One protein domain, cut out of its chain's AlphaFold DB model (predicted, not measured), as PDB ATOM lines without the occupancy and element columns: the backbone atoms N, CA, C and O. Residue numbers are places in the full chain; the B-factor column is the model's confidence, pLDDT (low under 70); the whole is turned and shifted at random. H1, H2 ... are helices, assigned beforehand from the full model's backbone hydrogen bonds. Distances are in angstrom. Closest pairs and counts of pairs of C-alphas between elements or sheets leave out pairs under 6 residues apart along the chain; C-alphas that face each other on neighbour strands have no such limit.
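What this domain is: This is residues 30 to 119 of the 121 residues of an uncharacterized protein of Mesorhizobium sp. B4-1-4 (UniProt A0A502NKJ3). H1 runs through the middle, with H4 and H6 on opposite sides and H3 beside it; short H2 and H5 sit near one end. H1, H3 and H4 form an up-and-down bundle, each running against the one before. The 90 printed residues hold six named helices, H1 to H6, no named strand: all helix, compact, radius of gyration of the C-alphas 12.8 A, spans 35 by 28 by 22 A.

Where its parts are: Find C-alpha 30 at (157.985, 236.716, 141.184); H1 runs 27.0 A to residue 48. Next come H2, 50 to 53; H3, 55 to 73, 25.9 A; H4, 75 to 91, 24.2 A; H5, 93 to 98; and H6, 104 to 117, ending at (164.187, 227.406, 150.897).

How they stand to each other: Start at the hub, H1: it touches H3 at C-alphas 39 and 65, 4.9 A, a shallow tilt of 18 degrees, opposite ways. With residues 38 to 46 alone it touches H6, C-alphas 42 and 114 closest at 6.6 A. H3 and H4 are a hairpin. Every O i to N i+4 pair is within hydrogen-bond range in H1, H4, H5 and H6, 13 of 15 in H3; H2 is too short.

The domain as a whole: The printed part has no cut, the links are tight, and residues 92 to 102 are under pLDDT 70.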
ATOM      1  N   PRO A  30     157.037 237.069 140.122       80.81
ATOM      2  CA  PRO A  30     157.985 236.716 141.184       80.81
ATOM      3  C   PRO A  30     158.272 235.212 141.297       80.81
ATOM      4  O   PRO A  30     159.376 234.821 141.670       80.81
ATOM      5  N   ARG A  31     157.311 234.355 140.922       80.50
ATOM      6  CA  ARG A  31     157.491 232.899 140.873       80.50
ATOM      7  C   ARG A  31     158.537 232.475 139.839       80.50
ATOM      8  O   ARG A  31     159.351 231.615 140.140       80.50
ATOM      9  N   ILE A  32     158.578 233.119 138.669       76.69
ATOM     10  CA  ILE A  32     159.581 232.851 137.620       76.69
ATOM     11  C   ILE A  32     160.973 233.211 138.132       76.69
ATOM     12  O   ILE A  32     161.890 232.403 138.027       76.69
ATOM     13  N   VAL A  33     161.115 234.397 138.735       81.31
ATOM     14  CA  VAL A  33     162.382 234.867 139.317       81.31
ATOM     15  C   VAL A  33     162.906 233.848 140.335       81.31
ATOM     16  O   VAL A  33     164.070 233.455 140.279       81.31
ATOM     17  N   ARG A  34     162.029 233.368 141.228       85.81
ATOM     18  CA  ARG A  34     162.388 232.374 142.247       85.81
ATOM     19  C   ARG A  34     162.705 231.001 141.663       85.81
ATOM     20  O   ARG A  34     163.635 230.369 142.146       85.81
ATOM     21  N   THR A  35     162.004 230.551 140.621       84.06
ATOM     22  CA  THR A  35     162.353 229.300 139.929       84.06
ATOM     23  C   THR A  35     163.731 229.390 139.283       84.06
ATOM     24  O   THR A  35     164.516 228.454 139.397       84.06
ATOM     25  N   VAL A  36     164.061 230.510 138.639       81.56
ATOM     26  CA  VAL A  36     165.394 230.706 138.051       81.56
ATOM     27  C   VAL A  36     166.475 230.696 139.127       81.56
ATOM     28  O   VAL A  36     167.486 230.013 138.971       81.56
ATOM     29  N   ASP A  37     166.244 231.392 140.238       85.19
ATOM     30  CA  ASP A  37     167.175 231.427 141.365       85.19
ATOM     31  C   ASP A  37     167.361 230.038 142.008       85.19
ATOM     32  O   ASP A  37     168.494 229.604 142.224       85.19
ATOM     33  N   PHE A  38     166.272 229.282 142.195       87.94
ATOM     34  CA  PHE A  38     166.307 227.882 142.630       87.94
ATOM     35  C   PHE A  38     167.186 227.023 141.714       87.94
ATOM     36  O   PHE A  38     168.096 226.341 142.190       87.94
ATOM     37  N   VAL A  39     166.952 227.066 140.397       85.50
ATOM     38  CA  VAL A  39     167.715 226.260 139.431       85.50
ATOM     39  C   VAL A  39     169.185 226.655 139.427       85.50
ATOM     40  O   VAL A  39     170.050 225.779 139.427       85.50
ATOM     41  N   ASN A  40     169.482 227.952 139.481       84.00
ATOM     42  CA  ASN A  40     170.851 228.444 139.539       84.00
ATOM     43  C   ASN A  40     171.578 227.953 140.802       84.00
ATOM     44  O   ASN A  40     172.666 227.381 140.695       84.00
ATOM     45  N   LYS A  41     170.970 228.106 141.988       86.75
ATOM     46  CA  LYS A  41     171.554 227.646 143.260       86.75
ATOM     47  C   LYS A  41     171.724 226.128 143.302       86.75
ATOM     48  O   LYS A  41     172.782 225.652 143.725       86.75
ATOM     49  N   LEU A  42     170.716 225.376 142.849       87.19
ATOM     50  CA  LEU A  42     170.748 223.913 142.823       87.19
ATOM     51  C   LEU A  42     171.881 223.414 141.920       87.19
ATOM     52  O   LEU A  42     172.701 222.615 142.366       87.19
ATOM     53  N   MET A  43     171.970 223.927 140.690       84.31
ATOM     54  CA  MET A  43     173.002 223.526 139.728       84.31
ATOM     55  C   MET A  43     174.406 223.931 140.176       84.31
ATOM     56  O   MET A  43     175.324 223.116 140.134       84.31
ATOM     57  N   ALA A  44     174.578 225.163 140.658       80.25
ATOM     58  CA  ALA A  44     175.857 225.627 141.190       80.25
ATOM     59  C   ALA A  44     176.365 224.718 142.320       80.25
ATOM     60  O   ALA A  44     177.528 224.309 142.335       80.25
ATOM     61  N   THR A  45     175.473 224.375 143.253       83.88
ATOM     62  CA  THR A  45     175.803 223.549 144.418       83.88
ATOM     63  C   THR A  45     176.098 222.107 144.024       83.88
ATOM     64  O   THR A  45     177.052 221.523 144.530       83.88
ATOM     65  N   THR A  46     175.336 221.516 143.101       81.38
ATOM     66  CA  THR A  46     175.572 220.127 142.686       81.38
ATOM     67  C   THR A  46     176.830 219.972 141.840       81.38
ATOM     68  O   THR A  46     177.516 218.966 141.996       81.38
ATOM     69  N   MET A  47     177.197 220.970 141.026       77.88
ATOM     70  CA  MET A  47     178.481 220.996 140.308       77.88
ATOM     71  C   MET A  47     179.673 221.118 141.260       77.88
ATOM     72  O   MET A  47     180.639 220.368 141.142       77.88
ATOM     73  N   LEU A  48     179.582 222.012 142.251       76.50
ATOM     74  CA  LEU A  48     180.560 222.118 143.342       76.50
ATOM     75  C   LEU A  48     180.778 220.785 144.064       76.50
ATOM     76  O   LEU A  48     181.876 220.480 144.527       76.50
ATOM     77  N   CYS A  49     179.702 220.017 144.185       79.00
ATOM     78  CA  CYS A  49     179.640 218.808 144.978       79.00
ATOM     79  C   CYS A  49     179.773 217.518 144.166       79.00
ATOM     80  O   CYS A  49     179.719 216.455 144.781       79.00
ATOM     81  N   GLU A  50     179.963 217.567 142.840       77.62
ATOM     82  CA  GLU A  50     179.849 216.402 141.942       77.62
ATOM     83  C   GLU A  50     180.662 215.191 142.440       77.62
ATOM     84  O   GLU A  50     180.145 214.075 142.512       77.62
ATOM     85  N   ASN A  51     181.898 215.420 142.891       72.94
ATOM     86  CA  ASN A  51     182.781 214.369 143.408       72.94
ATOM     87  C   ASN A  51     182.359 213.800 144.777       72.94
ATOM     88  O   ASN A  51     182.746 212.685 145.115       72.94
ATOM     89  N   ALA A  52     181.580 214.542 145.568       76.94
ATOM     90  CA  ALA A  52     181.139 214.150 146.910       76.94
ATOM     91  C   ALA A  52     179.776 213.429 146.902       76.94
ATOM     92  O   ALA A  52     179.582 212.421 147.593       76.94
ATOM     93  N   ILE A  53     178.832 213.933 146.101       78.50
ATOM     94  CA  ILE A  53     177.463 213.399 145.985       78.50
ATOM     95  C   ILE A  53     177.360 212.304 144.914       78.50
ATOM     96  O   ILE A  53     176.484 211.441 144.971       78.50
ATOM     97  N   GLY A  54     178.318 212.271 143.986       76.75
ATOM     98  CA  GLY A  54     178.365 211.324 142.884       76.75
ATOM     99  C   GLY A  54     177.548 211.785 141.676       76.75
ATOM    100  O   GLY A  54     176.601 212.569 141.768       76.75
ATOM    101  N   ARG A  55     177.915 211.244 140.512       79.69
ATOM    102  CA  ARG A  55     177.368 211.639 139.207       79.69
ATOM    103  C   ARG A  55     175.852 211.459 139.093       79.69
ATOM    104  O   ARG A  55     175.195 212.243 138.425       79.69
ATOM    105  N   GLU A  56     175.291 210.442 139.738       81.94
ATOM    106  CA  GLU A  56     173.851 210.162 139.706       81.94
ATOM    107  C   GLU A  56     173.030 211.273 140.378       81.94
ATOM    108  O   GLU A  56     172.057 211.760 139.807       81.94
ATOM    109  N   GLN A  57     173.473 211.748 141.548       74.81
ATOM    110  CA  GLN A  57     172.799 212.820 142.286       74.81
ATOM    111  C   GLN A  57     172.918 214.161 141.552       74.81
ATOM    112  O   GLN A  57     171.964 214.940 141.521       74.81
ATOM    113  N   TYR A  58     174.051 214.389 140.879       78.75
ATOM    114  CA  TYR A  58     174.211 215.510 139.956       78.75
ATOM    115  C   TYR A  58     173.189 215.462 138.806       78.75
ATOM    116  O   TYR A  58     172.484 216.442 138.563       78.75
ATOM    117  N   GLN A  59     173.056 214.316 138.126       82.81
ATOM    118  CA  GLN A  59     172.102 214.164 137.020       82.81
ATOM    119  C   GLN A  59     170.646 214.317 137.483       82.81
ATOM    120  O   GLN A  59     169.855 214.955 136.788       82.81
ATOM    121  N   ALA A  60     170.303 213.812 138.671       85.00
ATOM    122  CA  ALA A  60     168.976 213.988 139.258       85.00
ATOM    123  C   ALA A  60     168.661 215.469 139.528       85.00
ATOM    124  O   ALA A  60     167.619 215.969 139.104       85.00
ATOM    125  N   ALA A  61     169.582 216.203 140.161       79.62
ATOM    126  CA  ALA A  61     169.414 217.635 140.410       79.62
ATOM    127  C   ALA A  61     169.300 218.438 139.105       79.62
ATOM    128  O   ALA A  61     168.449 219.321 138.987       79.62
ATOM    129  N   ARG A  62     170.091 218.074 138.088       81.88
ATOM    130  CA  ARG A  62     170.006 218.647 136.740       81.88
ATOM    131  C   ARG A  62     168.646 218.420 136.098       81.88
ATOM    132  O   ARG A  62     168.087 219.337 135.498       81.88
ATOM    133  N   GLN A  63     168.097 217.217 136.228       86.50
ATOM    134  CA  GLN A  63     166.784 216.885 135.690       86.50
ATOM    135  C   GLN A  63     165.662 217.637 136.418       86.50
ATOM    136  O   GLN A  63     164.738 218.122 135.764       86.50
ATOM    137  N   ILE A  64     165.769 217.802 137.741       85.81
ATOM    138  CA  ILE A  64     164.831 218.605 138.538       85.81
ATOM    139  C   ILE A  64     164.885 220.072 138.106       85.81
ATOM    140  O   ILE A  64     163.840 220.655 137.809       85.81
ATOM    141  N   GLY A  65     166.086 220.649 137.994       81.38
ATOM    142  CA  GLY A  65     166.264 222.022 137.527       81.38
ATOM    143  C   GLY A  65     165.691 222.235 136.124       81.38
ATOM    144  O   GLY A  65     164.928 223.172 135.899       81.38
ATOM    145  N   LEU A  66     165.962 221.308 135.199       83.62
ATOM    146  CA  LEU A  66     165.409 221.350 133.844       83.62
ATOM    147  C   LEU A  66     163.880 221.268 133.844       83.62
ATOM    148  O   LEU A  66     163.233 222.051 133.150       83.62
ATOM    149  N   SER A  67     163.302 220.341 134.610       86.44
ATOM    150  CA  SER A  67     161.851 220.150 134.682       86.44
ATOM    151  C   SER A  67     161.154 221.395 135.219       86.44
ATOM    152  O   SER A  67     160.213 221.883 134.598       86.44
ATOM    153  N   ARG A  68     161.642 221.933 136.343       80.62
ATOM    154  CA  ARG A  68     161.066 223.129 136.968       80.62
ATOM    155  C   ARG A  68     161.207 224.346 136.074       80.62
ATOM    156  O   ARG A  68     160.287 225.146 135.989       80.62
ATOM    157  N   PHE A  69     162.322 224.476 135.363       78.50
ATOM    158  CA  PHE A  69     162.511 225.638 134.512       78.50
ATOM    159  C   PHE A  69     161.730 225.578 133.197       78.50
ATOM    160  O   PHE A  69     161.240 226.600 132.715       78.50
ATOM    161  N   THR A  70     161.574 224.375 132.637       82.25
ATOM    162  CA  THR A  70     160.802 224.148 131.406       82.25
ATOM    163  C   THR A  70     159.359 224.625 131.552       82.25
ATOM    164  O   THR A  70     158.801 225.131 130.581       82.25
ATOM    165  N   GLU A  71     158.785 224.531 132.756       79.75
ATOM    166  CA  GLU A  71     157.439 225.023 133.080       79.75
ATOM    167  C   GLU A  71     157.258 226.522 132.775       79.75
ATOM    168  O   GLU A  71     156.168 226.939 132.392       79.75
ATOM    169  N   TYR A  72     158.325 227.325 132.877       73.44
ATOM    170  CA  TYR A  72     158.246 228.785 132.755       73.44
ATOM    171  C   TYR A  72     158.916 229.344 131.495       73.44
ATOM    172  O   TYR A  72     158.408 230.295 130.907       73.44
ATOM    173  N   ALA A  73     160.053 228.781 131.075       72.06
ATOM    174  CA  ALA A  73     160.847 229.308 129.958       72.06
ATOM    175  C   ALA A  73     160.733 228.478 128.665       72.06
ATOM    176  O   ALA A  73     161.204 228.912 127.611       72.06
ATOM    177  N   GLY A  74     160.116 227.293 128.727       80.62
ATOM    178  CA  GLY A  74     160.142 226.314 127.644       80.62
ATOM    179  C   GLY A  74     161.459 225.531 127.579       80.62
ATOM    180  O   GLY A  74     162.493 225.932 128.114       80.62
ATOM    181  N   LYS A  75     161.417 224.368 126.920       82.62
ATOM    182  CA  LYS A  75     162.503 223.374 126.956       82.62
ATOM    183  C   LYS A  75     163.821 223.886 126.366       82.62
ATOM    184  O   LYS A  75     164.877 223.608 126.922       82.62
ATOM    185  N   GLU A  76     163.773 224.604 125.245       82.75
ATOM    186  CA  GLU A  76     164.979 225.069 124.543       82.75
ATOM    187  C   GLU A  76     165.753 226.097 125.369       82.75
ATOM    188  O   GLU A  76     166.938 225.897 125.637       82.75
ATOM    189  N   LYS A  77     165.062 227.126 125.874       80.75
ATOM    190  CA  LYS A  77     165.666 228.127 126.763       80.75
ATOM    191  C   LYS A  77     166.169 227.510 128.065       80.75
ATOM    192  O   LYS A  77     167.239 227.875 128.543       80.75
ATOM    193  N   ALA A  78     165.431 226.548 128.626       81.75
ATOM    194  CA  ALA A  78     165.860 225.866 129.839       81.75
ATOM    195  C   ALA A  78     167.162 225.072 129.636       81.75
ATOM    196  O   ALA A  78     168.045 225.098 130.495       81.75
ATOM    197  N   LEU A  79     167.309 224.407 128.485       84.31
ATOM    198  CA  LEU A  79     168.539 223.705 128.117       84.31
ATOM    199  C   LEU A  79     169.708 224.665 127.885       84.31
ATOM    200  O   LEU A  79     170.808 224.389 128.361       84.31
ATOM    201  N   GLU A  80     169.483 225.768 127.170       84.88
ATOM    202  CA  GLU A  80     170.507 226.785 126.910       84.88
ATOM    203  C   GLU A  80     171.035 227.393 128.212       84.88
ATOM    204  O   GLU A  80     172.244 227.427 128.438       84.88
ATOM    205  N   TYR A  81     170.135 227.770 129.117       82.50
ATOM    206  CA  TYR A  81     170.494 228.342 130.411       82.50
ATOM    207  C   TYR A  81     171.263 227.363 131.306       82.50
ATOM    208  O   TYR A  81     172.306 227.718 131.854       82.50
ATOM    209  N   ILE A  82     170.793 226.113 131.429       81.25
ATOM    210  CA  ILE A  82     171.499 225.083 132.208       81.25
ATOM    211  C   ILE A  82     172.880 224.817 131.606       81.25
ATOM    212  O   ILE A  82     173.857 224.734 132.345       81.25
ATOM    213  N   LYS A  83     172.995 224.762 130.274       84.75
ATOM    214  CA  LYS A  83     174.287 224.627 129.594       84.75
ATOM    215  C   LYS A  83     175.206 225.822 129.877       84.75
ATOM    216  O   LYS A  83     176.397 225.619 130.096       84.75
ATOM    217  N   GLY A  84     174.671 227.043 129.910       83.81
ATOM    218  CA  GLY A  84     175.414 228.245 130.300       83.81
ATOM    219  C   GLY A  84     175.922 228.173 131.744       83.81
ATOM    220  O   GLY A  84     177.084 228.479 132.013       83.81
ATOM    221  N   ILE A  85     175.099 227.680 132.676       79.12
ATOM    222  CA  ILE A  85     175.522 227.389 134.054       79.12
ATOM    223  C   ILE A  85     176.682 226.378 134.062       79.12
ATOM    224  O   ILE A  85     177.729 226.655 134.650       79.12
ATOM    225  N   GLU A  86     176.526 225.251 133.362       81.12
ATOM    226  CA  GLU A  86     177.536 224.189 133.282       81.12
ATOM    227  C   GLU A  86     178.871 224.702 132.721       81.12
ATOM    228  O   GLU A  86     179.937 224.428 133.277       81.12
ATOM    229  N   GLN A  87     178.834 225.489 131.646       82.50
ATOM    230  CA  GLN A  87     180.034 226.053 131.025       82.50
ATOM    231  C   GLN A  87     180.760 227.035 131.948       82.50
ATOM    232  O   GLN A  87     181.981 226.946 132.084       82.50
ATOM    233  N   ARG A  88     180.027 227.934 132.619       74.88
ATOM    234  CA  ARG A  88     180.614 228.921 133.539       74.88
ATOM    235  C   ARG A  88     181.315 228.249 134.712       74.88
ATOM    236  O   ARG A  88     182.447 228.601 135.029       74.88
ATOM    237  N   PHE A  89     180.679 227.253 135.321       70.69
ATOM    238  CA  PHE A  89     181.273 226.545 136.451       70.69
ATOM    239  C   PHE A  89     182.423 225.626 136.048       70.69
ATOM    240  O   PHE A  89     183.401 225.535 136.783       70.69
ATOM    241  N   SER A  90     182.361 225.015 134.862       70.12
ATOM    242  CA  SER A  90     183.484 224.241 134.317       70.12
ATOM    243  C   SER A  90     184.703 225.117 134.002       70.12
ATOM    244  O   SER A  90     185.832 224.633 134.030       70.12
ATOM    245  N   ALA A  91     184.480 226.398 133.698       71.06
ATOM    246  CA  ALA A  91     185.527 227.369 133.401       71.06
ATOM    247  C   ALA A  91     186.050 228.124 134.640       71.06
ATOM    248  O   ALA A  91     187.092 228.768 134.538       71.06
ATOM    249  N   ASP A  92     185.367 228.069 135.793       65.56
ATOM    250  CA  ASP A  92     185.796 228.762 137.015       65.56
ATOM    251  C   ASP A  92     186.986 228.017 137.665       65.56
ATOM    252  O   ASP A  92     186.830 226.901 138.172       65.56
ATOM    253  N   PRO A  93     188.189 228.623 137.720       62.41
ATOM    254  CA  PRO A  93     189.379 227.978 138.278       62.41
ATOM    255  C   PRO A  93     189.233 227.587 139.756       62.41
ATOM    256  O   PRO A  93     189.898 226.656 140.219       62.41
ATOM    257  N   ARG A  94     188.354 228.273 140.504       64.56
ATOM    258  CA  ARG A  94     188.050 227.968 141.914       64.56
ATOM    259  C   ARG A  94     187.258 226.673 142.041       64.56
ATOM    260  O   ARG A  94     187.417 225.956 143.026       64.56
ATOM    261  N   MET A  95     186.454 226.346 141.030       57.19
ATOM    262  CA  MET A  95     185.743 225.070 140.953       57.19
ATOM    263  C   MET A  95     186.703 223.922 140.662       57.19
ATOM    264  O   MET A  95     186.631 222.886 141.319       57.19
ATOM    265  N   MET A  96     187.680 224.136 139.775       53.53
ATOM    266  CA  MET A  96     188.753 223.163 139.528       53.53
ATOM    267  C   MET A  96     189.619 222.891 140.769       53.53
ATOM    268  O   MET A  96     190.124 221.785 140.948       53.53
ATOM    269  N   THR A  97     189.787 223.876 141.658       52.91
ATOM    270  CA  THR A  97     190.534 223.698 142.918       52.91
ATOM    271  C   THR A  97     189.679 223.118 144.049       52.91
ATOM    272  O   THR A  97     190.196 222.329 144.839       52.91
ATOM    273  N   MET A  98     188.374 223.421 144.108       50.94
ATOM    274  CA  MET A  98     187.427 222.784 145.045       50.94
ATOM    275  C   MET A  98     187.128 221.316 144.720       50.94
ATOM    276  O   MET A  98     186.606 220.593 145.570       50.94
ATOM    277  N   GLN A  99     187.538 220.853 143.539       50.84
ATOM    278  CA  GLN A  99     187.304 219.523 142.975       50.84
ATOM    279  C   GLN A  99     187.827 218.344 143.828       50.84
ATOM    280  O   GLN A  99     187.688 217.197 143.411       50.84
ATOM    281  N   LYS A 100     188.409 218.557 145.019       50.72
ATOM    282  CA  LYS A 100     188.976 217.477 145.849       50.72
ATOM    283  C   LYS A 100     188.554 217.419 147.319       50.72
ATOM    284  O   LYS A 100     188.975 216.477 147.989       50.72
ATOM    285  N   THR A 101     187.772 218.351 147.877       52.41
ATOM    286  CA  THR A 101     187.521 218.312 149.341       52.41
ATOM    287  C   THR A 101     186.229 218.999 149.790       52.41
ATOM    288  O   THR A 101     186.240 219.824 150.700       52.41
ATOM    289  N   ALA A 102     185.090 218.666 149.184       60.03
ATOM    290  CA  ALA A 102     183.799 218.975 149.797       60.03
ATOM    291  C   ALA A 102     183.319 217.755 150.599       60.03
ATOM    292  O   ALA A 102     183.224 216.651 150.067       60.03
ATOM    293  N   ASP A 103     183.065 217.946 151.894       74.44
ATOM    294  CA  ASP A 103     182.467 216.927 152.758       74.44
ATOM    295  C   ASP A 103     181.075 216.563 152.220       74.44
ATOM    296  O   ASP A 103     180.227 217.442 152.034       74.44
ATOM    297  N   ARG A 104     180.845 215.273 151.950       72.88
ATOM    298  CA  ARG A 104     179.576 214.761 151.414       72.88
ATOM    299  C   ARG A 104     178.390 215.197 152.269       72.88
ATOM    300  O   ARG A 104     177.366 215.569 151.701       72.88
ATOM    301  N   LEU A 105     178.542 215.202 153.596       78.75
ATOM    302  CA  LEU A 105     177.480 215.614 154.511       78.75
ATOM    303  C   LEU A 105     177.081 217.074 154.261       78.75
ATOM    304  O   LEU A 105     175.913 217.355 154.008       78.75
ATOM    305  N   LYS A 106     178.065 217.977 154.188       83.31
ATOM    306  CA  LYS A 106     177.841 219.410 153.922       83.31
ATOM    307  C   LYS A 106     177.224 219.665 152.549       83.31
ATOM    308  O   LYS A 106     176.443 220.598 152.380       83.31
ATOM    309  N   CYS A 107     177.586 218.857 151.553       83.88
ATOM    310  CA  CYS A 107     176.987 218.930 150.224       83.88
ATOM    311  C   CYS A 107     175.511 218.527 150.236       83.88
ATOM    312  O   CYS A 107     174.683 219.220 149.646       83.88
ATOM    313  N   THR A 108     175.172 217.434 150.921       83.25
ATOM    314  CA  THR A 108     173.780 217.000 151.077       83.25
ATOM    315  C   THR A 108     172.958 218.016 151.867       83.25
ATOM    316  O   THR A 108     171.857 218.346 151.438       83.25
ATOM    317  N   GLU A 109     173.497 218.564 152.958       87.25
ATOM    318  CA  GLU A 109     172.849 219.620 153.747       87.25
ATOM    319  C   GLU A 109     172.537 220.848 152.890       87.25
ATOM    320  O   GLU A 109     171.383 221.243 152.806       87.25
ATOM    321  N   ARG A 110     173.513 221.376 152.137       88.12
ATOM    322  CA  ARG A 110     173.286 222.534 151.254       88.12
ATOM    323  C   ARG A 110     172.238 222.286 150.175       88.12
ATOM    324  O   ARG A 110     171.465 223.181 149.851       88.12
ATOM    325  N   ILE A 111     172.224 221.090 149.587       87.25
ATOM    326  CA  ILE A 111     171.209 220.721 148.592       87.25
ATOM    327  C   ILE A 111     169.822 220.664 149.249       87.25
ATOM    328  O   ILE A 111     168.859 221.176 148.680       87.25
ATOM    329  N   ASN A 112     169.721 220.091 150.450       87.81
ATOM    330  CA  ASN A 112     168.475 220.052 151.217       87.81
ATOM    331  C   ASN A 112     168.015 221.450 151.647       87.81
ATOM    332  O   ASN A 112     166.822 221.729 151.559       87.81
ATOM    333  N   ASP A 113     168.935 222.332 152.039       92.25
ATOM    334  CA  ASP A 113     168.635 223.725 152.378       92.25
ATOM    335  C   ASP A 113     168.020 224.455 151.182       92.25
ATOM    336  O   ASP A 113     167.020 225.150 151.340       92.25
ATOM    337  N   ILE A 114     168.550 224.238 149.972       89.38
ATOM    338  CA  ILE A 114     167.956 224.778 148.741       89.38
ATOM    339  C   ILE A 114     166.560 224.180 148.523       89.38
ATOM    340  O   ILE A 114     165.616 224.912 148.258       89.38
ATOM    341  N   TYR A 115     166.366 222.867 148.665       87.44
ATOM    342  CA  TYR A 115     165.015 222.305 148.535       87.44
ATOM    343  C   TYR A 115     164.031 222.872 149.566       87.44
ATOM    344  O   TYR A 115     162.870 223.105 149.233       87.44
ATOM    345  N   PHE A 116     164.482 223.117 150.795       90.06
ATOM    346  CA  PHE A 116     163.656 223.682 151.854       90.06
ATOM    347  C   PHE A 116     163.325 225.163 151.604       90.06
ATOM    348  O   PHE A 116     162.157 225.547 151.699       90.06
ATOM    349  N   GLU A 117     164.321 225.972 151.217       90.75
ATOM    350  CA  GLU A 117     164.187 227.406 150.897       90.75
ATOM    351  C   GLU A 117     163.151 227.661 149.786       90.75
ATOM    352  O   GLU A 117     162.456 228.678 149.797       90.75
ATOM    353  N   TYR A 118     163.018 226.723 148.845       85.94
ATOM    354  CA  TYR A 118     162.101 226.821 147.705       85.94
ATOM    355  C   TYR A 118     160.998 225.754 147.734       85.94
ATOM    356  O   TYR A 118     160.465 225.384 146.689       85.94
ATOM    357  N   SER A 119     160.644 225.254 148.921       82.56
ATOM    358  CA  SER A 119     159.639 224.192 149.095       82.56
ATOM    359  C   SER A 119     158.229 224.570 148.623       82.56
ATOM    360  O   SER A 119     157.394 223.695 148.402       82.56
TER     361      SER A 119